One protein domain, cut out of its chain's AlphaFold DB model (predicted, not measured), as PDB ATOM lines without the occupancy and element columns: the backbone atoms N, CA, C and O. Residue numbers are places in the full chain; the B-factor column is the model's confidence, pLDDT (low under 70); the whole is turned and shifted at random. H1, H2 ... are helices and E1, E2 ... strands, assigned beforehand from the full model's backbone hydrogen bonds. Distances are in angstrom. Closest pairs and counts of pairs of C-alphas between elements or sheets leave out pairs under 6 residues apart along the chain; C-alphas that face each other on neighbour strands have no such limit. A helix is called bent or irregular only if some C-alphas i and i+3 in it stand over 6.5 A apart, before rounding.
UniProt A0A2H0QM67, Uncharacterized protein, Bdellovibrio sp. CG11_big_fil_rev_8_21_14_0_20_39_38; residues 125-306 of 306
ATOM      1  N   ALA A 125      96.036 164.306 118.366       88.00
ATOM      2  CA  ALA A 125      94.714 163.828 118.763       88.00
ATOM      3  C   ALA A 125      94.601 163.631 120.280       88.00
ATOM      4  O   ALA A 125      93.503 163.680 120.831       88.00
ATOM      5  N   THR A 126      95.731 163.427 120.953       93.44
ATOM      6  CA  THR A 126      95.785 162.987 122.350       93.44
ATOM      7  C   THR A 126      96.592 163.961 123.211       93.44
ATOM      8  O   THR A 126      97.318 164.823 122.707       93.44
ATOM      9  N   ASN A 127      96.472 163.842 124.537       95.56
ATOM     10  CA  ASN A 127      97.305 164.623 125.458       95.56
ATOM     11  C   ASN A 127      98.788 164.241 125.335       95.56
ATOM     12  O   ASN A 127      99.644 165.115 125.444       95.56
ATOM     13  N   ALA A 128      99.080 162.963 125.065       96.00
ATOM     14  CA  ALA A 128     100.438 162.484 124.828       96.00
ATOM     15  C   ALA A 128     101.041 163.134 123.572       96.00
ATOM     16  O   ALA A 128     102.134 163.690 123.656       96.00
ATOM     17  N   ASP A 129     100.290 163.188 122.461       95.50
ATOM     18  CA  ASP A 129     100.721 163.859 121.221       95.50
ATOM     19  C   ASP A 129     101.058 165.335 121.472       95.50
ATOM     20  O   ASP A 129     102.072 165.855 121.007       95.50
ATOM     21  N   GLN A 130     100.206 166.036 122.226       95.81
ATOM     22  CA  GLN A 130     100.413 167.448 122.549       95.81
ATOM     23  C   GLN A 130     101.640 167.653 123.444       95.81
ATOM     24  O   GLN A 130     102.413 168.590 123.216       95.81
ATOM     25  N   ALA A 131     101.833 166.780 124.435       96.75
ATOM     26  CA  ALA A 131     102.960 166.834 125.355       96.75
ATOM     27  C   ALA A 131     104.290 166.618 124.623       96.75
ATOM     28  O   ALA A 131     105.187 167.463 124.731       96.75
ATOM     29  N   ILE A 132     104.398 165.557 123.814       97.12
ATOM     30  CA  ILE A 132     105.628 165.289 123.063       97.12
ATOM     31  C   ILE A 132     105.892 166.379 122.030       97.12
ATOM     32  O   ILE A 132     107.001 166.909 121.955       97.12
ATOM     33  N   ARG A 133     104.858 166.833 121.309       96.38
ATOM     34  CA  ARG A 133     104.978 167.938 120.352       96.38
ATOM     35  C   ARG A 133     105.515 169.200 121.021       96.38
ATOM     36  O   ARG A 133     106.365 169.873 120.443       96.38
ATOM     37  N   ASN A 134     105.053 169.528 122.227       96.75
ATOM     38  CA  ASN A 134     105.556 170.677 122.976       96.75
ATOM     39  C   ASN A 134     107.056 170.542 123.290       96.75
ATOM     40  O   ASN A 134     107.806 171.493 123.077       96.75
ATOM     41  N   VAL A 135     107.516 169.375 123.743       97.94
ATOM     42  CA  VAL A 135     108.945 169.146 124.020       97.94
ATOM     43  C   VAL A 135     109.774 169.242 122.737       97.94
ATOM     44  O   VAL A 135     110.734 170.016 122.681       97.94
ATOM     45  N   LEU A 136     109.367 168.537 121.681       97.81
ATOM     46  CA  LEU A 136     110.082 168.515 120.404       97.81
ATOM     47  C   LEU A 136     110.187 169.921 119.783       97.81
ATOM     48  O   LEU A 136     111.279 170.375 119.434       97.81
ATOM     49  N   PHE A 137     109.075 170.656 119.692       96.75
ATOM     50  CA  PHE A 137     109.019 171.918 118.946       96.75
ATOM     51  C   PHE A 137     109.380 173.159 119.750       96.75
ATOM     52  O   PHE A 137     109.941 174.091 119.172       96.75
ATOM     53  N   ASN A 138     109.060 173.195 121.043       97.38
ATOM     54  CA  ASN A 138     109.270 174.388 121.863       97.38
ATOM     55  C   ASN A 138     110.542 174.298 122.712       97.38
ATOM     56  O   ASN A 138     110.966 175.315 123.256       97.38
ATOM     57  N   GLN A 139     111.175 173.120 122.809       97.75
ATOM     58  CA  GLN A 139     112.398 172.936 123.594       97.75
ATOM     59  C   GLN A 139     113.552 172.385 122.748       97.75
ATOM     60  O   GLN A 139     114.545 173.091 122.552       97.75
ATOM     61  N   ILE A 140     113.408 171.183 122.178       97.75
ATOM     62  CA  ILE A 140     114.499 170.504 121.458       97.75
ATOM     63  C   ILE A 140     114.871 171.254 120.177       97.75
ATOM     64  O   ILE A 140     116.031 171.611 119.976       97.75
ATOM     65  N   LYS A 141     113.904 171.541 119.302       98.00
ATOM     66  CA  LYS A 141     114.169 172.214 118.022       98.00
ATOM     67  C   LYS A 141     114.825 173.600 118.189       98.00
ATOM     68  O   LYS A 141     115.794 173.864 117.471       98.00
ATOM     69  N   PRO A 142     114.368 174.492 119.094       98.00
ATOM     70  CA  PRO A 142     115.058 175.753 119.370       98.00
ATOM     71  C   PRO A 142     116.482 175.552 119.896       98.00
ATOM     72  O   PRO A 142     117.396 176.260 119.473       98.00
ATOM     73  N   TRP A 143     116.696 174.559 120.764       97.75
ATOM     74  CA  TRP A 143     118.028 174.231 121.268       97.75
ATOM     75  C   TRP A 143     118.959 173.733 120.153       97.75
ATOM     76  O   TRP A 143     120.098 174.192 120.064       97.75
ATOM     77  N   LEU A 144     118.468 172.883 119.244       97.31
ATOM     78  CA  LEU A 144     119.218 172.426 118.067       97.31
ATOM     79  C   LEU A 144     119.573 173.593 117.138       97.31
ATOM     80  O   LEU A 144     120.702 173.673 116.663       97.31
ATOM     81  N   ALA A 145     118.647 174.530 116.909       97.31
ATOM     82  CA  ALA A 145     118.920 175.724 116.105       97.31
ATOM     83  C   ALA A 145     120.025 176.605 116.715       97.31
ATOM     84  O   ALA A 145     120.847 177.151 115.982       97.31
ATOM     85  N   LYS A 146     120.048 176.726 118.048       96.31
ATOM     86  CA  LYS A 146     121.055 177.496 118.790       96.31
ATOM     87  C   LYS A 146     122.431 176.823 118.757       96.31
ATOM     88  O   LYS A 146     123.424 177.496 118.496       96.31
ATOM     89  N   ASN A 147     122.495 175.522 119.042       96.12
ATOM     90  CA  ASN A 147     123.758 174.814 119.283       96.12
ATOM     91  C   ASN A 147     124.352 174.159 118.025       96.12
ATOM     92  O   ASN A 147     125.569 174.025 117.919       96.12
ATOM     93  N   PHE A 148     123.520 173.823 117.036       95.88
ATOM     94  CA  PHE A 148     123.928 173.182 115.783       95.88
ATOM     95  C   PHE A 148     123.401 173.939 114.544       95.88
ATOM     96  O   PHE A 148     122.763 173.344 113.674       95.88
ATOM     97  N   PRO A 149     123.702 175.247 114.388       95.44
ATOM     98  CA  PRO A 149     123.090 176.109 113.364       95.44
ATOM     99  C   PRO A 149     123.422 175.723 111.913       95.44
ATOM    100  O   PRO A 149     122.769 176.188 110.982       95.44
ATOM    101  N   LYS A 150     124.440 174.877 111.695       95.25
ATOM    102  CA  LYS A 150     124.792 174.344 110.366       95.25
ATOM    103  C   LYS A 150     123.761 173.337 109.842       95.25
ATOM    104  O   LYS A 150     123.746 173.060 108.645       95.25
ATOM    105  N   PHE A 151     122.929 172.790 110.723       95.56
ATOM    106  CA  PHE A 151     121.892 171.825 110.392       95.56
ATOM    107  C   PHE A 151     120.523 172.494 110.449       95.56
ATOM    108  O   PHE A 151     120.240 173.324 111.315       95.56
ATOM    109  N   ARG A 152     119.625 172.115 109.536       96.44
ATOM    110  CA  ARG A 152     118.230 172.553 109.615       96.44
ATOM    111  C   ARG A 152     117.605 171.916 110.858       96.44
ATOM    112  O   ARG A 152     117.368 170.713 110.864       96.44
ATOM    113  N   SER A 153     117.299 172.719 111.877       96.75
ATOM    114  CA  SER A 153     116.829 172.225 113.183       96.75
ATOM    115  C   SER A 153     115.567 171.364 113.116       96.75
ATOM    116  O   SER A 153     115.426 170.445 113.910       96.75
ATOM    117  N   GLN A 154     114.674 171.615 112.149       96.25
ATOM    118  CA  GLN A 154     113.532 170.733 111.888       96.25
ATOM    119  C   GLN A 154     113.999 169.326 111.502       96.25
ATOM    120  O   GLN A 154     113.567 168.365 112.116       96.25
ATOM    121  N   SER A 155     114.887 169.208 110.513       96.12
ATOM    122  CA  SER A 155     115.406 167.910 110.071       96.12
ATOM    123  C   SER A 155     116.172 167.224 111.197       96.12
ATOM    124  O   SER A 155     115.906 166.074 111.489       96.12
ATOM    125  N   ALA A 156     117.031 167.955 111.910       97.31
ATOM    126  CA  ALA A 156     117.743 167.425 113.071       97.31
ATOM    127  C   ALA A 156     116.807 166.895 114.173       97.31
ATOM    128  O   ALA A 156     117.089 165.863 114.767       97.31
ATOM    129  N   MET A 157     115.691 167.579 114.441       97.69
ATOM    130  CA  MET A 157     114.690 167.133 115.414       97.69
ATOM    131  C   MET A 157     113.957 165.866 114.943       97.69
ATOM    132  O   MET A 157     113.700 164.994 115.764       97.69
ATOM    133  N   HIS A 158     113.634 165.761 113.647       97.31
ATOM    134  CA  HIS A 158     113.041 164.549 113.069       97.31
ATOM    135  C   HIS A 158     113.984 163.355 113.196       97.31
ATOM    136  O   HIS A 158     113.594 162.327 113.734       97.31
ATOM    137  N   GLU A 159     115.237 163.522 112.773       97.38
ATOM    138  CA  GLU A 159     116.243 162.463 112.869       97.38
ATOM    139  C   GLU A 159     116.498 162.075 114.324       97.38
ATOM    140  O   GLU A 159     116.542 160.896 114.634       97.38
ATOM    141  N   LEU A 160     116.582 163.033 115.254       97.69
ATOM    142  CA  LEU A 160     116.721 162.724 116.681       97.69
ATOM    143  C   LEU A 160     115.556 161.871 117.202       97.69
ATOM    144  O   LEU A 160     115.786 160.926 117.953       97.69
ATOM    145  N   TYR A 161     114.318 162.195 116.818       97.88
ATOM    146  CA  TYR A 161     113.138 161.417 117.200       97.88
ATOM    147  C   TYR A 161     113.189 159.995 116.626       97.88
ATOM    148  O   TYR A 161     112.948 159.030 117.352       97.88
ATOM    149  N   ALA A 162     113.547 159.858 115.350       97.19
ATOM    150  CA  ALA A 162     113.623 158.570 114.676       97.19
ATOM    151  C   ALA A 162     114.799 157.706 115.170       97.19
ATOM    152  O   ALA A 162     114.614 156.521 115.434       97.19
ATOM    153  N   TYR A 163     115.977 158.296 115.408       96.75
ATOM    154  CA  TYR A 163     117.105 157.609 116.045       96.75
ATOM    155  C   TYR A 163     116.767 157.151 117.459       96.75
ATOM    156  O   TYR A 163     117.150 156.058 117.845       96.75
ATOM    157  N   TYR A 164     115.982 157.918 118.223       97.19
ATOM    158  CA  TYR A 164     115.515 157.448 119.531       97.19
ATOM    159  C   TYR A 164     114.719 156.138 119.431       97.19
ATOM    160  O   TYR A 164     114.887 155.250 120.262       97.19
ATOM    161  N   HIS A 165     113.874 155.999 118.406       95.75
ATOM    162  CA  HIS A 165     113.111 154.773 118.157       95.75
ATOM    163  C   HIS A 165     114.010 153.618 117.701       95.75
ATOM    164  O   HIS A 165     113.794 152.480 118.112       95.75
ATOM    165  N   ASP A 166     115.027 153.913 116.890       94.38
ATOM    166  CA  ASP A 166     116.072 152.965 116.486       94.38
ATOM    167  C   ASP A 166     116.789 152.380 117.720       94.38
ATOM    168  O   ASP A 166     116.746 151.169 117.955       94.38
ATOM    169  N   ASP A 167     117.300 153.247 118.601       94.88
ATOM    170  CA  ASP A 167     118.011 152.862 119.826       94.88
ATOM    171  C   ASP A 167     117.144 152.051 120.804       94.88
ATOM    172  O   ASP A 167     117.677 151.231 121.558       94.88
ATOM    173  N   VAL A 168     115.815 152.232 120.813       95.12
ATOM    174  CA  VAL A 168     114.893 151.374 121.587       95.12
ATOM    175  C   VAL A 168     114.997 149.927 121.100       95.12
ATOM    176  O   VAL A 168     115.198 149.015 121.905       95.12
ATOM    177  N   ILE A 169     114.890 149.711 119.784       94.31
ATOM    178  CA  ILE A 169     114.966 148.375 119.179       94.31
ATOM    179  C   ILE A 169     116.348 147.768 119.389       94.31
ATOM    180  O   ILE A 169     116.449 146.608 119.800       94.31
ATOM    181  N   GLU A 170     117.410 148.540 119.152       93.25
ATOM    182  CA  GLU A 170     118.779 148.071 119.355       93.25
ATOM    183  C   GLU A 170     119.043 147.698 120.818       93.25
ATOM    184  O   GLU A 170     119.624 146.647 121.104       93.25
ATOM    185  N   THR A 171     118.564 148.513 121.762       94.38
ATOM    186  CA  THR A 171     118.697 148.245 123.198       94.38
ATOM    187  C   THR A 171     117.995 146.946 123.586       94.38
ATOM    188  O   THR A 171     118.581 146.128 124.302       94.38
ATOM    189  N   TYR A 172     116.773 146.716 123.096       94.12
ATOM    190  CA  TYR A 172     116.045 145.471 123.348       94.12
ATOM    191  C   TYR A 172     116.741 144.275 122.725       94.12
ATOM    192  O   TYR A 172     116.891 143.253 123.388       94.12
ATOM    193  N   TYR A 173     117.221 144.390 121.490       92.62
ATOM    194  CA  TYR A 173     117.923 143.290 120.849       92.62
ATOM    195  C   TYR A 173     119.209 142.902 121.591       92.62
ATOM    196  O   TYR A 173     119.435 141.718 121.862       92.62
ATOM    197  N   ASN A 174     120.021 143.888 121.976       92.44
ATOM    198  CA  ASN A 174     121.232 143.652 122.759       92.44
ATOM    199  C   ASN A 174     120.906 142.936 124.077       92.44
ATOM    200  O   ASN A 174     121.554 141.950 124.433       92.44
ATOM    201  N   ASP A 175     119.847 143.365 124.764       93.69
ATOM    202  CA  ASP A 175     119.401 142.729 126.000       93.69
ATOM    203  C   ASP A 175     118.828 141.328 125.784       93.69
ATOM    204  O   ASP A 175     119.081 140.447 126.600       93.69
ATOM    205  N   ILE A 176     118.113 141.074 124.685       92.31
ATOM    206  CA  ILE A 176     117.678 139.724 124.309       92.31
ATOM    207  C   ILE A 176     118.901 138.804 124.178       92.31
ATOM    208  O   ILE A 176     118.899 137.695 124.718       92.31
ATOM    209  N   GLY A 177     119.950 139.262 123.488       91.62
ATOM    210  CA  GLY A 177     121.214 138.534 123.363       91.62
ATOM    211  C   GLY A 177     121.843 138.226 124.724       91.62
ATOM    212  O   GLY A 177     122.149 137.066 125.009       91.62
ATOM    213  N   ASP A 178     121.962 139.239 125.586       92.12
ATOM    214  CA  ASP A 178     122.470 139.100 126.955       92.12
ATOM    215  C   ASP A 178     121.650 138.081 127.764       92.12
ATOM    216  O   ASP A 178     122.220 137.180 128.389       92.12
ATOM    217  N   ILE A 179     120.314 138.171 127.716       92.19
ATOM    218  CA  ILE A 179     119.403 137.253 128.411       92.19
ATOM    219  C   ILE A 179     119.661 135.818 127.948       92.19
ATOM    220  O   ILE A 179     119.855 134.934 128.786       92.19
ATOM    221  N   TYR A 180     119.698 135.545 126.642       92.19
ATOM    222  CA  TYR A 180     119.946 134.182 126.163       92.19
ATOM    223  C   TYR A 180     121.326 133.663 126.548       92.19
ATOM    224  O   TYR A 180     121.437 132.508 126.971       92.19
ATOM    225  N   LEU A 181     122.359 134.506 126.471       91.50
ATOM    226  CA  LEU A 181     123.715 134.126 126.856       91.50
ATOM    227  C   LEU A 181     123.789 133.748 128.340       91.50
ATOM    228  O   LEU A 181     124.343 132.697 128.674       91.50
ATOM    229  N   MET A 182     123.172 134.534 129.227       90.12
ATOM    230  CA  MET A 182     123.045 134.202 130.657       90.12
ATOM    231  C   MET A 182     122.308 132.873 130.871       90.12
ATOM    232  O   MET A 182     122.619 132.098 131.777       90.12
ATOM    233  N   ASN A 183     121.376 132.565 129.974       91.31
ATOM    234  CA  ASN A 183     120.569 131.356 129.997       91.31
ATOM    235  C   ASN A 183     121.204 130.153 129.263       91.31
ATOM    236  O   ASN A 183     120.594 129.080 129.262       91.31
ATOM    237  N   GLY A 184     122.432 130.280 128.737       92.06
ATOM    238  CA  GLY A 184     123.210 129.191 128.124       92.06
ATOM    239  C   GLY A 184     122.982 128.986 126.623       92.06
ATOM    240  O   GLY A 184     123.307 127.923 126.086       92.06
ATOM    241  N   TRP A 185     122.420 129.984 125.940       93.69
ATOM    242  CA  TRP A 185     122.119 129.948 124.511       93.69
ATOM    243  C   TRP A 185     122.737 131.138 123.787       93.69
ATOM    244  O   TRP A 185     122.543 132.286 124.163       93.69
ATOM    245  N   ASN A 186     123.493 130.871 122.729       91.88
ATOM    246  CA  ASN A 186     123.982 131.914 121.841       91.88
ATOM    247  C   ASN A 186     123.068 131.981 120.613       91.88
ATOM    248  O   ASN A 186     123.062 131.072 119.781       91.88
ATOM    249  N   THR A 187     122.301 133.065 120.501       87.62
ATOM    250  CA  THR A 187     121.321 133.278 119.426       87.62
ATOM    251  C   THR A 187     121.953 133.466 118.051       87.62
ATOM    252  O   THR A 187     121.298 133.175 117.052       87.62
ATOM    253  N   TYR A 188     123.214 133.903 117.990       85.19
ATOM    254  CA  TYR A 188     123.921 134.231 116.752       85.19
ATOM    255  C   TYR A 188     124.429 132.978 116.032       85.19
ATOM    256  O   TYR A 188     124.213 132.803 114.838       85.19
ATOM    257  N   ASN A 189     125.100 132.079 116.758       87.94
ATOM    258  CA  ASN A 189     125.643 130.832 116.200       87.94
ATOM    259  C   ASN A 189     124.800 129.593 116.546       87.94
ATOM    260  O   ASN A 189     125.215 128.473 116.251       87.94
ATOM    261  N   LYS A 190     123.641 129.795 117.191       88.12
ATOM    262  CA  LYS A 190     122.709 128.749 117.642       88.12
ATOM    263  C   LYS A 190     123.413 127.660 118.468       88.12
ATOM    264  O   LYS A 190     123.130 126.467 118.335       88.12
ATOM    265  N   ARG A 191     124.372 128.066 119.310       91.31
ATOM    266  CA  ARG A 191     125.182 127.161 120.136       91.31
ATOM    267  C   ARG A 191     124.707 127.142 121.581       91.31
ATOM    268  O   ARG A 191     124.511 128.173 122.218       91.31
ATOM    269  N   CYS A 192     124.633 125.927 122.108       93.94
ATOM    270  CA  CYS A 192     124.350 125.637 123.503       93.94
ATOM    271  C   CYS A 192     125.638 125.599 124.341       93.94
ATOM    272  O   CYS A 192     126.651 125.051 123.890       93.94
ATOM    273  N   PHE A 193     125.614 126.146 125.558       94.25
ATOM    274  CA  PHE A 193     126.751 126.085 126.479       94.25
ATOM    275  C   PHE A 193     126.336 126.181 127.954       94.25
ATOM    276  O   PHE A 193     125.347 126.811 128.311       94.25
ATOM    277  N   ALA A 194     127.138 125.582 128.837       93.62
ATOM    278  CA  ALA A 194     126.940 125.652 130.283       93.62
ATOM    279  C   ALA A 194     127.844 126.733 130.902       93.62
ATOM    280  O   ALA A 194     128.952 126.446 131.367       93.62
ATOM    281  N   GLY A 195     127.380 127.985 130.887       91.25
ATOM    282  CA  GLY A 195     128.033 129.089 131.600       91.25
ATOM    283  C   GLY A 195     127.990 128.918 133.130       91.25
ATOM    284  O   GLY A 195     127.297 128.026 133.625       91.25
ATOM    285  N   PRO A 196     128.699 129.761 133.906       90.06
ATOM    286  CA  PRO A 196     128.742 129.657 135.370       90.06
ATOM    287  C   PRO A 196     127.355 129.619 136.024       90.06
ATOM    288  O   PRO A 196     127.091 128.755 136.854       90.06
ATOM    289  N   GLN A 197     126.444 130.490 135.583       88.44
ATOM    290  CA  GLN A 197     125.084 130.573 136.112       88.44
ATOM    291  C   GLN A 197     124.241 129.337 135.766       88.44
ATOM    292  O   GLN A 197     123.546 128.802 136.625       88.44
ATOM    293  N   VAL A 198     124.351 128.821 134.538       92.25
ATOM    294  CA  VAL A 198     123.689 127.569 134.132       92.25
ATOM    295  C   VAL A 198     124.221 126.389 134.951       92.25
ATOM    296  O   VAL A 198     123.441 125.596 135.462       92.25
ATOM    297  N   LYS A 199     125.541 126.295 135.159       93.12
ATOM    298  CA  LYS A 199     126.149 125.259 136.013       93.12
ATOM    299  C   LYS A 199     125.715 125.366 137.472       93.12
ATOM    300  O   LYS A 199     125.567 124.343 138.130       93.12
ATOM    301  N   GLN A 200     125.532 126.581 137.980       91.81
ATOM    302  CA  GLN A 200     124.981 126.797 139.314       91.81
ATOM    303  C   GLN A 200     123.540 126.281 139.385       91.81
ATOM    304  O   GLN A 200     123.235 125.454 140.238       91.81
ATOM    305  N   LYS A 201     122.679 126.680 138.440       92.69
ATOM    306  CA  LYS A 201     121.275 126.247 138.404       92.69
ATOM    307  C   LYS A 201     121.110 124.743 138.212       92.69
ATOM    308  O   LYS A 201     120.203 124.170 138.799       92.69
ATOM    309  N   PHE A 202     122.016 124.091 137.484       94.25
ATOM    310  CA  PHE A 202     122.064 122.627 137.373       94.25
ATOM    311  C   PHE A 202     122.179 121.930 138.738       94.25
ATOM    312  O   PHE A 202     121.591 120.875 138.932       94.25
ATOM    313  N   LYS A 203     122.907 122.519 139.695       93.44
ATOM    314  CA  LYS A 203     123.071 121.953 141.045       93.44
ATOM    315  C   LYS A 203     121.883 122.230 141.969       93.44
ATOM    316  O   LYS A 203     121.741 121.555 142.981       93.44
ATOM    317  N   GLU A 204     121.090 123.255 141.662       93.56
ATOM    318  CA  GLU A 204     120.007 123.755 142.520       93.56
ATOM    319  C   GLU A 204     118.630 123.215 142.115       93.56
ATOM    320  O   GLU A 204     117.749 123.087 142.960       93.56
ATOM    321  N   LEU A 205     118.423 122.956 140.823       94.44
ATOM    322  CA  LEU A 205     117.112 122.674 140.246       94.44
ATOM    323  C   LEU A 205     116.930 121.195 139.905       94.44
ATOM    324  O   LEU A 205     117.887 120.485 139.599       94.44
ATOM    325  N   SER A 206     115.670 120.753 139.886       95.31
ATOM    326  CA  SER A 206     115.295 119.482 139.266       95.31
ATOM    327  C   SER A 206     115.558 119.516 137.754       95.31
ATOM    328  O   SER A 206     115.696 120.590 137.163       95.31
ATOM    329  N   GLN A 207     115.592 118.355 137.096       92.56
ATOM    330  CA  GLN A 207     115.772 118.296 135.641       92.56
ATOM    331  C   GLN A 207     114.686 119.082 134.887       92.56
ATOM    332  O   GLN A 207     114.993 119.785 133.921       92.56
ATOM    333  N   ASP A 208     113.429 118.981 135.319       91.19
ATOM    334  CA  ASP A 208     112.300 119.637 134.654       91.19
ATOM    335  C   ASP A 208     112.320 121.156 134.861       91.19
ATOM    336  O   ASP A 208     112.099 121.917 133.911       91.19
ATOM    337  N   ASP A 209     112.690 121.614 136.059       92.12
ATOM    338  CA  ASP A 209     112.880 123.041 136.338       92.12
ATOM    339  C   ASP A 209     114.107 123.594 135.599       92.12
ATOM    340  O   ASP A 209     114.081 124.705 135.061       92.12
ATOM    341  N   PHE A 210     115.180 122.802 135.500       92.44
ATOM    342  CA  PHE A 210     116.400 123.177 134.795       92.44
ATOM    343  C   PHE A 210     116.162 123.401 133.298       92.44
ATOM    344  O   PHE A 210     116.712 124.327 132.705       92.44
ATOM    345  N   LYS A 211     115.316 122.590 132.658       90.44
ATOM    346  CA  LYS A 211     114.969 122.793 131.243       90.44
ATOM    347  C   LYS A 211     114.273 124.139 131.019       90.44
ATOM    348  O   LYS A 211     114.505 124.776 129.991       90.44
ATOM    349  N   ASN A 212     113.484 124.605 131.990       87.31
ATOM    350  CA  ASN A 212     112.536 125.706 131.808       87.31
ATOM    351  C   ASN A 212     112.895 127.029 132.506       87.31
ATOM    352  O   ASN A 212     112.209 128.024 132.262       87.31
ATOM    353  N   PHE A 213     113.932 127.095 133.351       87.38
ATOM    354  CA  PHE A 213     114.229 128.338 134.080       87.38
ATOM    355  C   PHE A 213     114.555 129.514 133.146       87.38
ATOM    356  O   PHE A 213     115.083 129.352 132.055       87.38
ATOM    357  N   PHE A 214     114.317 130.739 133.583       84.94
ATOM    358  CA  PHE A 214     114.852 131.923 132.911       84.94
ATOM    359  C   PHE A 214     115.437 132.804 133.992       84.94
ATOM    360  O   PHE A 214     114.700 133.203 134.895       84.94
ATOM    361  N   VAL A 215     116.745 133.049 133.959       74.69
ATOM    362  CA  VAL A 215     117.365 133.875 134.997       74.69
ATOM    363  C   VAL A 215     117.057 135.336 134.707       74.69
ATOM    364  O   VAL A 215     117.406 135.790 133.618       74.69
ATOM    365  N   PRO A 216     116.424 136.065 135.643       62.38
ATOM    366  CA  PRO A 216     116.078 137.462 135.422       62.38
ATOM    367  C   PRO A 216     117.178 138.441 135.845       62.38
ATOM    368  O   PRO A 216     117.062 139.635 135.597       62.38
ATOM    369  N   GLU A 217     118.242 137.981 136.504       64.19
ATOM    370  CA  GLU A 217     119.044 138.889 137.321       64.19
ATOM    371  C   GLU A 217     120.443 139.124 136.761       64.19
ATOM    372  O   GLU A 217     121.375 138.340 136.947       64.19
ATOM    373  N   SER A 218     120.579 140.284 136.124       73.38
ATOM    374  CA  SER A 218     121.835 141.012 136.000       73.38
ATOM    375  C   SER A 218     121.707 142.345 136.759       73.38
ATOM    376  O   SER A 218     120.593 142.847 136.914       73.38
ATOM    377  N   PRO A 219     122.800 142.980 137.218       77.62
ATOM    378  CA  PRO A 219     122.725 144.334 137.779       77.62
ATOM    379  C   PRO A 219     122.069 145.345 136.821       77.62
ATOM    380  O   PRO A 219     121.354 146.241 137.262       77.62
ATOM    381  N   LYS A 220     122.264 145.148 135.510       81.06
ATOM    382  CA  LYS A 220     121.663 145.925 134.417       81.06
ATOM    383  C   LYS A 220     120.138 145.768 134.350       81.06
ATOM    384  O   LYS A 220     119.467 146.694 133.911       81.06
ATOM    385  N   ALA A 221     119.588 144.661 134.856       82.31
ATOM    386  CA  ALA A 221     118.147 144.416 134.862       82.31
ATOM    387  C   ALA A 221     117.354 145.333 135.803       82.31
ATOM    388  O   ALA A 221     116.141 145.417 135.675       82.31
ATOM    389  N   LYS A 222     118.027 146.036 136.723       83.19
ATOM    390  CA  LYS A 222     117.391 146.974 137.662       83.19
ATOM    391  C   LYS A 222     117.262 148.397 137.124       83.19
ATOM    392  O   LYS A 222     116.699 149.243 137.812       83.19
ATOM    393  N   ILE A 223     117.851 148.688 135.964       91.19
ATOM    394  CA  ILE A 223     117.841 150.028 135.377       91.19
ATOM    395  C   ILE A 223     116.717 150.071 134.331       91.19
ATOM    396  O   ILE A 223     116.803 149.318 133.354       91.19
ATOM    397  N   PRO A 224     115.703 150.939 134.501       94.50
ATOM    398  CA  PRO A 224     114.625 151.104 133.530       94.50
ATOM    399  C   PRO A 224     115.154 151.464 132.142       94.50
ATOM    400  O   PRO A 224     116.144 152.188 132.008       94.50
ATOM    401  N   TYR A 225     114.473 151.012 131.090       95.38
ATOM    402  CA  TYR A 225     114.863 151.341 129.717       95.38
ATOM    403  C   TYR A 225     114.823 152.840 129.428       95.38
ATOM    404  O   TYR A 225     115.717 153.349 128.746       95.38
ATOM    405  N   ARG A 226     113.872 153.553 130.040       95.62
ATOM    406  CA  ARG A 226     113.766 155.018 130.014       95.62
ATOM    407  C   ARG A 226     115.077 155.738 130.341       95.62
ATOM    408  O   ARG A 226     115.378 156.757 129.731       95.62
ATOM    409  N   ASP A 227     115.868 155.190 131.264       94.62
ATOM    410  CA  ASP A 227     117.112 155.809 131.736       94.62
ATOM    411  C   ASP A 227     118.348 155.374 130.922       94.62
ATOM    412  O   ASP A 227     119.448 155.921 131.088       94.62
ATOM    413  N   ARG A 228     118.186 154.366 130.056       92.31
ATOM    414  CA  ARG A 228     119.267 153.710 129.308       92.31
ATOM    415  C   ARG A 228     119.375 154.181 127.864       92.31
ATOM    416  O   ARG A 228     120.484 154.209 127.342       92.31
ATOM    417  N   ILE A 229     118.251 154.530 127.245       92.69
ATOM    418  CA  ILE A 229     118.181 154.922 125.834       92.69
ATOM    419  C   ILE A 229     118.566 156.396 125.706       92.69
ATOM    420  O   ILE A 229     117.935 157.268 126.307       92.69
ATOM    421  N   LYS A 230     119.639 156.683 124.961       89.44
ATOM    422  CA  LYS A 230     120.175 158.040 124.793       89.44
ATOM    423  C   LYS A 230     120.835 158.169 123.434       89.44
ATOM    424  O   LYS A 230     121.758 157.425 123.133       89.44
ATOM    425  N   ILE A 231     120.457 159.205 122.695       93.00
ATOM    426  CA  ILE A 231     121.105 159.524 121.424       93.00
ATOM    427  C   ILE A 231     122.335 160.379 121.681       93.00
ATOM    428  O   ILE A 231     122.241 161.444 122.289       93.00
ATOM    429  N   GLN A 232     123.492 159.927 121.207       92.31
ATOM    430  CA  GLN A 232     124.705 160.745 121.207       92.31
ATOM    431  C   GLN A 232     124.906 161.441 119.860       92.31
ATOM    432  O   GLN A 232     125.204 162.632 119.822       92.31
ATOM    433  N   PHE A 233     124.710 160.721 118.758       94.81
ATOM    434  CA  PHE A 233     124.946 161.228 117.411       94.81
ATOM    435  C   PHE A 233     123.636 161.324 116.643       94.81
ATOM    436  O   PHE A 233     122.830 160.402 116.664       94.81
ATOM    437  N   VAL A 234     123.439 162.436 115.938       95.31
ATOM    438  CA  VAL A 234     122.307 162.616 115.026       95.31
ATOM    439  C   VAL A 234     122.858 162.846 113.630       95.31
ATOM    440  O   VAL A 234     123.633 163.779 113.414       95.31
ATOM    441  N   TYR A 235     122.456 162.010 112.677       93.75
ATOM    442  CA  TYR A 235     122.864 162.128 111.282       93.75
ATOM    443  C   TYR A 235     121.779 162.804 110.449       93.75
ATOM    444  O   TYR A 235     120.623 162.411 110.460       93.75
ATOM    445  N   VAL A 236     122.157 163.847 109.713       92.81
ATOM    446  CA  VAL A 236     121.258 164.653 108.887       92.81
ATOM    447  C   VAL A 236     121.931 164.903 107.541       92.81
ATOM    448  O   VAL A 236     122.968 165.565 107.464       92.81
ATOM    449  N   ASN A 237     121.312 164.438 106.452       86.69
ATOM    450  CA  ASN A 237     121.743 164.716 105.073       86.69
ATOM    451  C   ASN A 237     123.238 164.443 104.798       86.69
ATOM    452  O   ASN A 237     123.921 165.290 104.213       86.69
ATOM    453  N   GLY A 238     123.777 163.294 105.214       86.38
ATOM    454  CA  GLY A 238     125.179 162.967 104.915       86.38
ATOM    455  C   GLY A 238     126.185 163.307 106.012       86.38
ATOM    456  O   GLY A 238     127.374 163.067 105.820       86.38
ATOM    457  N   LYS A 239     125.752 163.934 107.109       92.62
ATOM    458  CA  LYS A 239     126.636 164.468 108.151       92.62
ATOM    459  C   LYS A 239     126.059 164.205 109.529       92.62
ATOM    460  O   LYS A 239     124.874 164.438 109.738       92.62
ATOM    461  N   ASP A 240     126.900 163.806 110.465       94.38
ATOM    462  CA  ASP A 240     126.562 163.633 111.869       94.38
ATOM    463  C   ASP A 240     126.981 164.837 112.723       94.38
ATOM    464  O   ASP A 240     127.828 165.659 112.353       94.38
ATOM    465  N   PHE A 241     126.344 164.962 113.881       94.81
ATOM    466  CA  PHE A 241     126.809 165.812 114.967       94.81
ATOM    467  C   PHE A 241     126.551 165.134 116.309       94.81
ATOM    468  O   PHE A 241     125.544 164.454 116.493       94.81
ATOM    469  N   ASP A 242     127.475 165.341 117.244       95.19
ATOM    470  CA  ASP A 242     127.407 164.792 118.596       95.19
ATOM    471  C   ASP A 242     126.730 165.794 119.541       95.19
ATOM    472  O   ASP A 242     127.286 166.860 119.838       95.19
ATOM    473  N   ILE A 243     125.539 165.453 120.038       93.00
ATOM    474  CA  ILE A 243     124.750 166.313 120.929       93.00
ATOM    475  C   ILE A 243     125.315 166.396 122.353       93.00
ATOM    476  O   ILE A 243     124.944 167.298 123.103       93.00
ATOM    477  N   SER A 244     126.243 165.508 122.721       88.38
ATOM    478  CA  SER A 244     126.917 165.505 124.026       88.38
ATOM    479  C   SER A 244     128.094 166.487 124.110       88.38
ATOM    480  O   SER A 244     128.587 166.788 125.198       88.38
ATOM    481  N   THR A 245     128.540 167.043 122.978       88.62
ATOM    482  CA  THR A 245     129.743 167.898 122.921       88.62
ATOM    483  C   THR A 245     129.586 169.272 123.582       88.62
ATOM    484  O   THR A 245     130.588 169.917 123.914       88.62
ATOM    485  N   ILE A 246     128.356 169.737 123.818       87.62
ATOM    486  CA  ILE A 246     128.084 171.069 124.371       87.62
ATOM    487  C   ILE A 246     128.144 171.040 125.907       87.62
ATOM    488  O   ILE A 246     127.133 170.955 126.597       87.62
ATOM    489  N   LYS A 247     129.356 171.149 126.464       83.25
ATOM    490  CA  LYS A 247     129.609 171.009 127.916       83.25
ATOM    491  C   LYS A 247     128.807 171.960 128.817       83.25
ATOM    492  O   LYS A 247     128.430 171.571 129.916       83.25
ATOM    493  N   ASN A 248     128.574 173.199 128.379       85.69
ATOM    494  CA  ASN A 248     127.946 174.246 129.205       85.69
ATOM    495  C   ASN A 248     126.419 174.334 129.040       85.69
ATOM    496  O   ASN A 248     125.771 175.114 129.732       85.69
ATOM    497  N   ASP A 249     125.856 173.583 128.101       88.06
ATOM    498  CA  ASP A 249     124.423 173.533 127.800       88.06
ATOM    499  C   ASP A 249     124.128 172.111 127.294       88.06
ATOM    500  O   ASP A 249     123.891 171.933 126.099       88.06
ATOM    501  N   PRO A 250     124.279 171.081 128.156       86.62
ATOM    502  CA  PRO A 250     124.154 169.697 127.728       86.62
ATOM    503  C   PRO A 250     122.719 169.391 127.303       86.62
ATOM    504  O   PRO A 250     121.756 169.967 127.820       86.62
ATOM    505  N   PHE A 251     122.576 168.436 126.386       90.06
ATOM    506  CA  PHE A 251     121.265 167.904 126.044       90.06
ATOM    507  C   PHE A 251     120.602 167.313 127.295       90.06
ATOM    508  O   PHE A 251     121.216 166.550 128.043       90.06
ATOM    509  N   LYS A 252     119.354 167.707 127.545       92.44
ATOM    510  CA  LYS A 252     118.652 167.396 128.792       92.44
ATOM    511  C   LYS A 252     118.090 165.979 128.762       92.44
ATOM    512  O   LYS A 252     117.386 165.621 127.819       92.44
ATOM    513  N   MET A 253     118.339 165.197 129.812       91.69
ATOM    514  CA  MET A 253     117.799 163.834 129.935       91.69
ATOM    515  C   MET A 253     116.269 163.815 129.957       91.69
ATOM    516  O   MET A 253     115.649 162.911 129.408       91.69
ATOM    517  N   GLU A 254     115.649 164.853 130.512       95.06
ATOM    518  CA  GLU A 254     114.197 165.005 130.580       95.06
ATOM    519  C   GLU A 254     113.548 165.055 129.188       95.06
ATOM    520  O   GLU A 254     112.376 164.716 129.036       95.06
ATOM    521  N   TRP A 255     114.297 165.453 128.155       96.50
ATOM    522  CA  TRP A 255     113.812 165.426 126.777       96.50
ATOM    523  C   TRP A 255     113.743 164.010 126.213       96.50
ATOM    524  O   TRP A 255     112.776 163.692 125.526       96.50
ATOM    525  N   PHE A 256     114.706 163.146 126.542       96.19
ATOM    526  CA  PHE A 256     114.621 161.720 126.215       96.19
ATOM    527  C   PHE A 256     113.501 161.036 126.987       96.19
ATOM    528  O   PHE A 256     112.720 160.293 126.401       96.19
ATOM    529  N   HIS A 257     113.353 161.369 128.268       96.94
ATOM    530  CA  HIS A 257     112.251 160.862 129.077       96.94
ATOM    531  C   HIS A 257     110.894 161.223 128.473       96.94
ATOM    532  O   HIS A 257     110.035 160.360 128.408       96.94
ATOM    533  N   ALA A 258     110.714 162.438 127.946       97.19
ATOM    534  CA  ALA A 258     109.472 162.805 127.271       97.19
ATOM    535  C   ALA A 258     109.198 161.976 126.001       97.19
ATOM    536  O   ALA A 258     108.046 161.639 125.736       97.19
ATOM    537  N   ILE A 259     110.234 161.646 125.214       97.38
ATOM    538  CA  ILE A 259     110.088 160.754 124.049       97.38
ATOM    539  C   ILE A 259     109.719 159.338 124.520       97.38
ATOM    540  O   ILE A 259     108.833 158.715 123.940       97.38
ATOM    541  N   TYR A 260     110.332 158.848 125.602       97.50
ATOM    542  CA  TYR A 260     109.975 157.555 126.188       97.50
ATOM    543  C   TYR A 260     108.544 157.529 126.738       97.50
ATOM    544  O   TYR A 260     107.831 156.568 126.497       97.50
ATOM    545  N   ASP A 261     108.087 158.588 127.409       97.25
ATOM    546  CA  ASP A 261     106.718 158.675 127.938       97.25
ATOM    547  C   ASP A 261     105.681 158.601 126.800       97.25
ATOM    548  O   ASP A 261     104.606 158.017 126.945       97.25
ATOM    549  N   TYR A 262     106.012 159.170 125.634       97.19
ATOM    550  CA  TYR A 262     105.202 159.004 124.430       97.19
ATOM    551  C   TYR A 262     105.212 157.557 123.924       97.19
ATOM    552  O   TYR A 262     104.151 157.013 123.620       97.19
ATOM    553  N   LEU A 263     106.384 156.915 123.874       96.44
ATOM    554  CA  LEU A 263     106.492 155.496 123.527       96.44
ATOM    555  C   LEU A 263     105.690 154.611 124.485       96.44
ATOM    556  O   LEU A 263     105.027 153.685 124.028       96.44
ATOM    557  N   GLU A 264     105.703 154.898 125.789       96.69
ATOM    558  CA  GLU A 264     104.893 154.193 126.786       96.69
ATOM    559  C   GLU A 264     103.406 154.263 126.466       96.69
ATOM    560  O   GLU A 264     102.715 153.240 126.452       96.69
ATOM    561  N   TYR A 265     102.933 155.463 126.138       96.62
ATOM    562  CA  TYR A 265     101.560 155.682 125.717       96.62
ATOM    563  C   TYR A 265     101.221 154.937 124.416       96.62
ATOM    564  O   TYR A 265     100.192 154.267 124.343       96.62
ATOM    565  N   ALA A 266     102.066 155.062 123.391       95.69
ATOM    566  CA  ALA A 266     101.752 154.618 122.037       95.69
ATOM    567  C   ALA A 266     101.985 153.110 121.831       95.69
ATOM    568  O   ALA A 266     101.190 152.433 121.179       95.69
ATOM    569  N   TYR A 267     103.050 152.567 122.418       96.56
ATOM    570  CA  TYR A 267     103.510 151.199 122.178       96.56
ATOM    571  C   TYR A 267     103.466 150.300 123.413       96.56
ATOM    572  O   TYR A 267     103.667 149.099 123.255       96.56
ATOM    573  N   SER A 268     103.220 150.825 124.620       96.19
ATOM    574  CA  SER A 268     103.264 150.038 125.869       96.19
ATOM    575  C   SER A 268     104.480 149.086 125.931       96.19
ATOM    576  O   SER A 268     104.305 147.875 126.070       96.19
ATOM    577  N   PRO A 269     105.707 149.610 125.738       95.12
ATOM    578  CA  PRO A 269     106.920 148.818 125.716       95.12
ATOM    579  C   PRO A 269     107.157 148.155 127.074       95.12
ATOM    580  O   PRO A 269     106.697 148.644 128.106       95.12
ATOM    581  N   VAL A 270     107.968 147.098 127.078       94.38
ATOM    582  CA  VAL A 270     108.541 146.581 128.326       94.38
ATOM    583  C   VAL A 270     109.360 147.674 129.024       94.38
ATOM    584  O   VAL A 270     110.104 148.421 128.387       94.38
ATOM    585  N   SER A 271     109.220 147.765 130.339       93.69
ATOM    586  CA  SER A 271     109.802 148.821 131.173       93.69
ATOM    587  C   SER A 271     111.266 148.562 131.543       93.69
ATOM    588  O   SER A 271     112.064 149.496 131.678       93.69
ATOM    589  N   ASP A 272     111.649 147.290 131.660       93.69
ATOM    590  CA  ASP A 272     112.998 146.859 132.013       93.69
ATOM    591  C   ASP A 272     113.345 145.452 131.481       93.69
ATOM    592  O   ASP A 272     112.547 144.748 130.852       93.69
ATOM    593  N   MET A 273     114.589 145.030 131.728       93.31
ATOM    594  CA  MET A 273     115.097 143.726 131.291       93.31
ATOM    595  C   MET A 273     114.395 142.556 131.998       93.31
ATOM    596  O   MET A 273     114.385 141.447 131.461       93.31
ATOM    597  N   ALA A 274     113.828 142.756 133.194       91.06
ATOM    598  CA  ALA A 274     113.107 141.708 133.911       91.06
ATOM    599  C   ALA A 274     111.754 141.432 133.239       91.06
ATOM    600  O   ALA A 274     111.416 140.270 132.999       91.06
ATOM    601  N   GLU A 275     111.031 142.478 132.844       92.12
ATOM    602  CA  GLU A 275     109.812 142.353 132.047       92.12
ATOM    603  C   GLU A 275     110.104 141.746 130.665       92.12
ATOM    604  O   GLU A 275     109.413 140.817 130.241       92.12
ATOM    605  N   LEU A 276     111.192 142.163 130.004       93.44
ATOM    606  CA  LEU A 276     111.643 141.543 128.754       93.44
ATOM    607  C   LEU A 276     111.970 140.051 128.935       93.44
ATOM    608  O   LEU A 276     111.592 139.217 128.113       93.44
ATOM    609  N   THR A 277     112.626 139.681 130.035       91.94
ATOM    610  CA  THR A 277     112.911 138.278 130.378       91.94
ATOM    611  C   THR A 277     111.616 137.476 130.525       91.94
ATOM    612  O   THR A 277     111.532 136.346 130.035       91.94
ATOM    613  N   GLN A 278     110.600 138.047 131.174       90.94
ATOM    614  CA  GLN A 278     109.291 137.412 131.324       90.94
ATOM    615  C   GLN A 278     108.584 137.264 129.967       90.94
ATOM    616  O   GLN A 278     108.102 136.177 129.645       90.94
ATOM    617  N   LEU A 279     108.617 138.299 129.124       92.19
ATOM    618  CA  LEU A 279     108.093 138.244 127.759       92.19
ATOM    619  C   LEU A 279     108.738 137.105 126.953       92.19
ATOM    620  O   LEU A 279     108.033 136.305 126.333       92.19
ATOM    621  N   LEU A 280     110.071 136.995 126.982       91.06
ATOM    622  CA  LEU A 280     110.802 135.938 126.282       91.06
ATOM    623  C   LEU A 280     110.460 134.551 126.831       91.06
ATOM    624  O   LEU A 280     110.257 133.619 126.054       91.06
ATOM    625  N   ARG A 281     110.343 134.397 128.151       89.25
ATOM    626  CA  ARG A 281     109.916 133.133 128.765       89.25
ATOM    627  C   ARG A 281     108.560 132.671 128.228       89.25
ATOM    628  O   ARG A 281     108.376 131.481 127.959       89.25
ATOM    629  N   ASP A 282     107.634 133.601 128.039       88.81
ATOM    630  CA  ASP A 282     106.264 133.277 127.655       88.81
ATOM    631  C   ASP A 282     106.100 133.108 126.140       88.81
ATOM    632  O   ASP A 282     105.347 132.239 125.698       88.81
ATOM    633  N   ARG A 283     106.812 133.909 125.336       86.81
ATOM    634  CA  ARG A 283     106.504 134.102 123.905       86.81
ATOM    635  C   ARG A 283     107.666 133.852 122.947       86.81
ATOM    636  O   ARG A 283     107.461 133.905 121.731       86.81
ATOM    637  N   SER A 284     108.873 133.597 123.454       82.56
ATOM    638  CA  SER A 284     110.060 133.496 122.605       82.56
ATOM    639  C   SER A 284     109.949 132.391 121.541       82.56
ATOM    640  O   SER A 284     109.598 131.253 121.873       82.56
ATOM    641  N   PRO A 285     110.362 132.669 120.286       75.88
ATOM    642  CA  PRO A 285     110.536 131.633 119.269       75.88
ATOM    643  C   PRO A 285     111.685 130.654 119.587       75.88
ATOM    644  O   PRO A 285     111.611 129.485 119.214       75.88
ATOM    645  N   ASP A 286     112.707 131.097 120.322       85.06
ATOM    646  CA  ASP A 286     113.890 130.311 120.698       85.06
ATOM    647  C   ASP A 286     113.689 129.496 121.990       85.06
ATOM    648  O   ASP A 286     114.551 128.696 122.358       85.06
ATOM    649  N   ARG A 287     112.541 129.627 122.676       86.75
ATOM    650  CA  ARG A 287     112.250 128.904 123.929       86.75
ATOM    651  C   ARG A 287     112.413 127.392 123.782       86.75
ATOM    652  O   ARG A 287     113.009 126.748 124.645       86.75
ATOM    653  N   LYS A 288     111.890 126.824 122.693       88.81
ATOM    654  CA  LYS A 288     111.988 125.383 122.421       88.81
ATOM    655  C   LYS A 288     113.446 124.960 122.225       88.81
ATOM    656  O   LYS A 288     113.885 124.000 122.848       88.81
ATOM    657  N   ALA A 289     114.199 125.713 121.422       90.75
ATOM    658  CA  ALA A 289     115.614 125.443 121.176       90.75
ATOM    659  C   ALA A 289     116.446 125.528 122.468       90.75
ATOM    660  O   ALA A 289     117.301 124.676 122.709       90.75
ATOM    661  N   LEU A 290     116.155 126.502 123.336       92.00
ATOM    662  CA  LEU A 290     116.788 126.638 124.647       92.00
ATOM    663  C   LEU A 290     116.481 125.446 125.570       92.00
ATOM    664  O   LEU A 290     117.394 124.915 126.205       92.00
ATOM    665  N   ALA A 291     115.223 125.002 125.634       92.12
ATOM    666  CA  ALA A 291     114.830 123.853 126.452       92.12
ATOM    667  C   ALA A 291     115.519 122.557 125.983       92.12
ATOM    668  O   ALA A 291     116.108 121.841 126.794       92.12
ATOM    669  N   GLU A 292     115.533 122.301 124.671       93.19
ATOM    670  CA  GLU A 292     116.241 121.161 124.066       93.19
ATOM    671  C   GLU A 292     117.758 121.233 124.305       93.19
ATOM    672  O   GLU A 292     118.410 120.225 124.589       93.19
ATOM    673  N   CYS A 293     118.338 122.433 124.213       93.62
ATOM    674  CA  CYS A 293     119.735 122.692 124.554       93.62
ATOM    675  C   CYS A 293     120.033 122.267 125.999       93.62
ATOM    676  O   CYS A 293     120.980 121.518 126.253       93.62
ATOM    677  N   ARG A 294     119.201 122.682 126.952       93.25
ATOM    678  CA  ARG A 294     119.415 122.391 128.373       93.25
ATOM    679  C   ARG A 294     119.168 120.946 128.747       93.25
ATOM    680  O   ARG A 294     119.872 120.426 129.604       93.25
ATOM    681  N   GLU A 295     118.241 120.272 128.082       94.62
ATOM    682  CA  GLU A 295     118.078 118.831 128.242       94.62
ATOM    683  C   GLU A 295     119.370 118.077 127.898       94.62
ATOM    684  O   GLU A 295     119.816 117.226 128.669       94.62
ATOM    685  N   LYS A 296     120.030 118.454 126.799       94.19
ATOM    686  CA  LYS A 296     121.334 117.886 126.425       94.19
ATOM    687  C   LYS A 296     122.415 118.237 127.447       94.19
ATOM    688  O   LYS A 296     123.176 117.357 127.848       94.19
ATOM    689  N   LEU A 297     122.461 119.490 127.909       94.62
ATOM    690  CA  LEU A 297     123.418 119.907 128.940       94.62
ATOM    691  C   LEU A 297     123.234 119.136 130.245       94.62
ATOM    692  O   LEU A 297     124.232 118.766 130.849       94.62
ATOM    693  N   TRP A 298     121.998 118.867 130.669       95.12
ATOM    694  CA  TRP A 298     121.723 118.098 131.884       95.12
ATOM    695  C   TRP A 298     122.379 116.716 131.832       95.12
ATOM    696  O   TRP A 298     123.061 116.316 132.776       95.12
ATOM    697  N   ILE A 299     122.230 116.011 130.705       94.69
ATOM    698  CA  ILE A 299     122.840 114.693 130.483       94.69
ATOM    699  C   ILE A 299     124.368 114.802 130.559       94.69
ATOM    700  O   ILE A 299     125.002 114.063 131.312       94.69
ATOM    701  N   THR A 300     124.964 115.756 129.836       94.38
ATOM    702  CA  THR A 300     126.425 115.948 129.809       94.38
ATOM    703  C   THR A 300     126.999 116.338 131.175       94.38
ATOM    704  O   THR A 300     128.047 115.838 131.581       94.38
ATOM    705  N   LEU A 301     126.327 117.229 131.906       93.62
ATOM    706  CA  LEU A 301     126.764 117.671 133.230       93.62
ATOM    707  C   LEU A 301     126.640 116.547 134.262       93.62
ATOM    708  O   LEU A 301     127.544 116.374 135.070       93.62
ATOM    709  N   SER A 302     125.588 115.730 134.189       93.50
ATOM    710  CA  SER A 302     125.416 114.571 135.078       93.50
ATOM    711  C   SER A 302     126.512 113.518 134.884       93.50
ATOM    712  O   SER A 302     126.939 112.893 135.847       93.50
ATOM    713  N   GLN A 303     127.004 113.347 133.653       92.81
ATOM    714  CA  GLN A 303     128.099 112.420 133.334       92.81
ATOM    715  C   GLN A 303     129.481 112.917 133.774       92.81
ATOM    716  O   GLN A 303     130.391 112.113 133.914       92.81
ATOM    717  N   THR A 304     129.654 114.231 133.940       88.12
ATOM    718  CA  THR A 304     130.945 114.859 134.286       88.12
ATOM    719  C   THR A 304     131.028 115.309 135.745       88.12
ATOM    720  O   THR A 304     132.093 115.726 136.193       88.12
ATOM    721  N   ALA A 305     129.910 115.267 136.475       74.12
ATOM    722  CA  ALA A 305     129.831 115.563 137.904       74.12
ATOM    723  C   ALA A 305     130.033 114.323 138.801       74.12
ATOM    724  O   ALA A 305     130.160 114.491 140.015       74.12
ATOM    725  N   LEU A 306     130.044 113.122 138.209       49.38
ATOM    726  CA  LEU A 306     130.449 111.847 138.818       49.38
ATOM    727  C   LEU A 306     131.936 111.590 138.553       49.38
ATOM    728  O   LEU A 306     132.588 111.028 139.458       49.38
TER     729      LEU A 306
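Overview. This is residues 125 to 306 of the 306 residues of an uncharacterized protein of Bdellovibrio sp. CG11_big_fil_rev_8_21_14_0_20_39_38 (UniProt A0A2H0QM67). The shape is a loose rod laid out along one long helix, H2, with a cluster of parts at each end. At one end H1 lies crosswise at the beginning of H2, with H7 packed on H1 and the small hairpin E1-E2 beside H2; at the far end H4 packs on H9, with H3 nearby. Short H6 packs on H7, and H5 packs on H8 farther along. The printed part has 182 residues, mostly helix, in the order H1 H2 H3 H4 H5 H6 E1 E2 H7 H8 H9, with one antiparallel two-stranded sheet. It is loose, with a radius of gyration of the C-alphas of 21.5 A and spans of 69 by 34 by 27 A.

Along the chain. Find strand E1 at residues 233 to 236 and E2 at 239 to 242. Then find C-alpha 153 at (116.829, 172.225, 113.183); from there H2 runs 42.3 A to residue 182. H1, residues 127 to 147, begins at (97.305, 164.623, 125.458) and spans 29.0 A; it is only just irregular, with C-alphas 138 and 141 6.6 A apart. Look next for H3 at 196 to 204, H4 at 207 to 212, H5 at 219 to 222, H6 at 225 to 228, H7 at 253 to 267, 20.6 A long, and H8 at 273 to 283. H9, residues 287 to 304, runs 25.6 A to (130.945, 114.859, 134.286).

Arrangement. E1 and E2 form an antiparallel hairpin; N 234 and O 241 are 3.0 A apart, within hydrogen-bond range. The closest C-alphas of E1 and H2, Val 234 and Leu 160, are 5.8 A apart. H1 touches H2 at Ala 145 and Ser 153, closest C-alphas 5.0 A, at a steep tilt of 69.8 degrees, only just short of about perpendicular. H1 touches H7 at Ala 128 and Tyr 262, 5.9 A between closest C-alphas. H7 touches H6, closest C-alphas Tyr 260 and Arg 226, 6.0 A. H8 touches H2 at Thr 277 and Ile 179, 6.9 A, and H5 at Met 273 and Ala 221, 4.7 A, closest C-alphas in each case. H4 touches H9 at Lys 211 and Ala 291, closest C-alphas 4.9 A. H3 is close to H4 but not clearly touching: C-alphas 202 and 210, the closest, are 6.2 A apart. In H2, H7, H8 and H9 every O i to N i+4 pair is within hydrogen-bond range; H1 has 14 of 17, H3 4 of 5 and H4 1 of 2, while H5 and H6 are too short for such a pair.

Size, cuts and confidence. The C-alphas of Pro 149 and Leu 306, the two farthest apart, are 69.5 A from each other. The printed part has no cut; the link from H2 to H3, residues 183 to 195, is long. Mean pLDDT of the printed part is 92.0, with residues 216, 217 and 306 under 70.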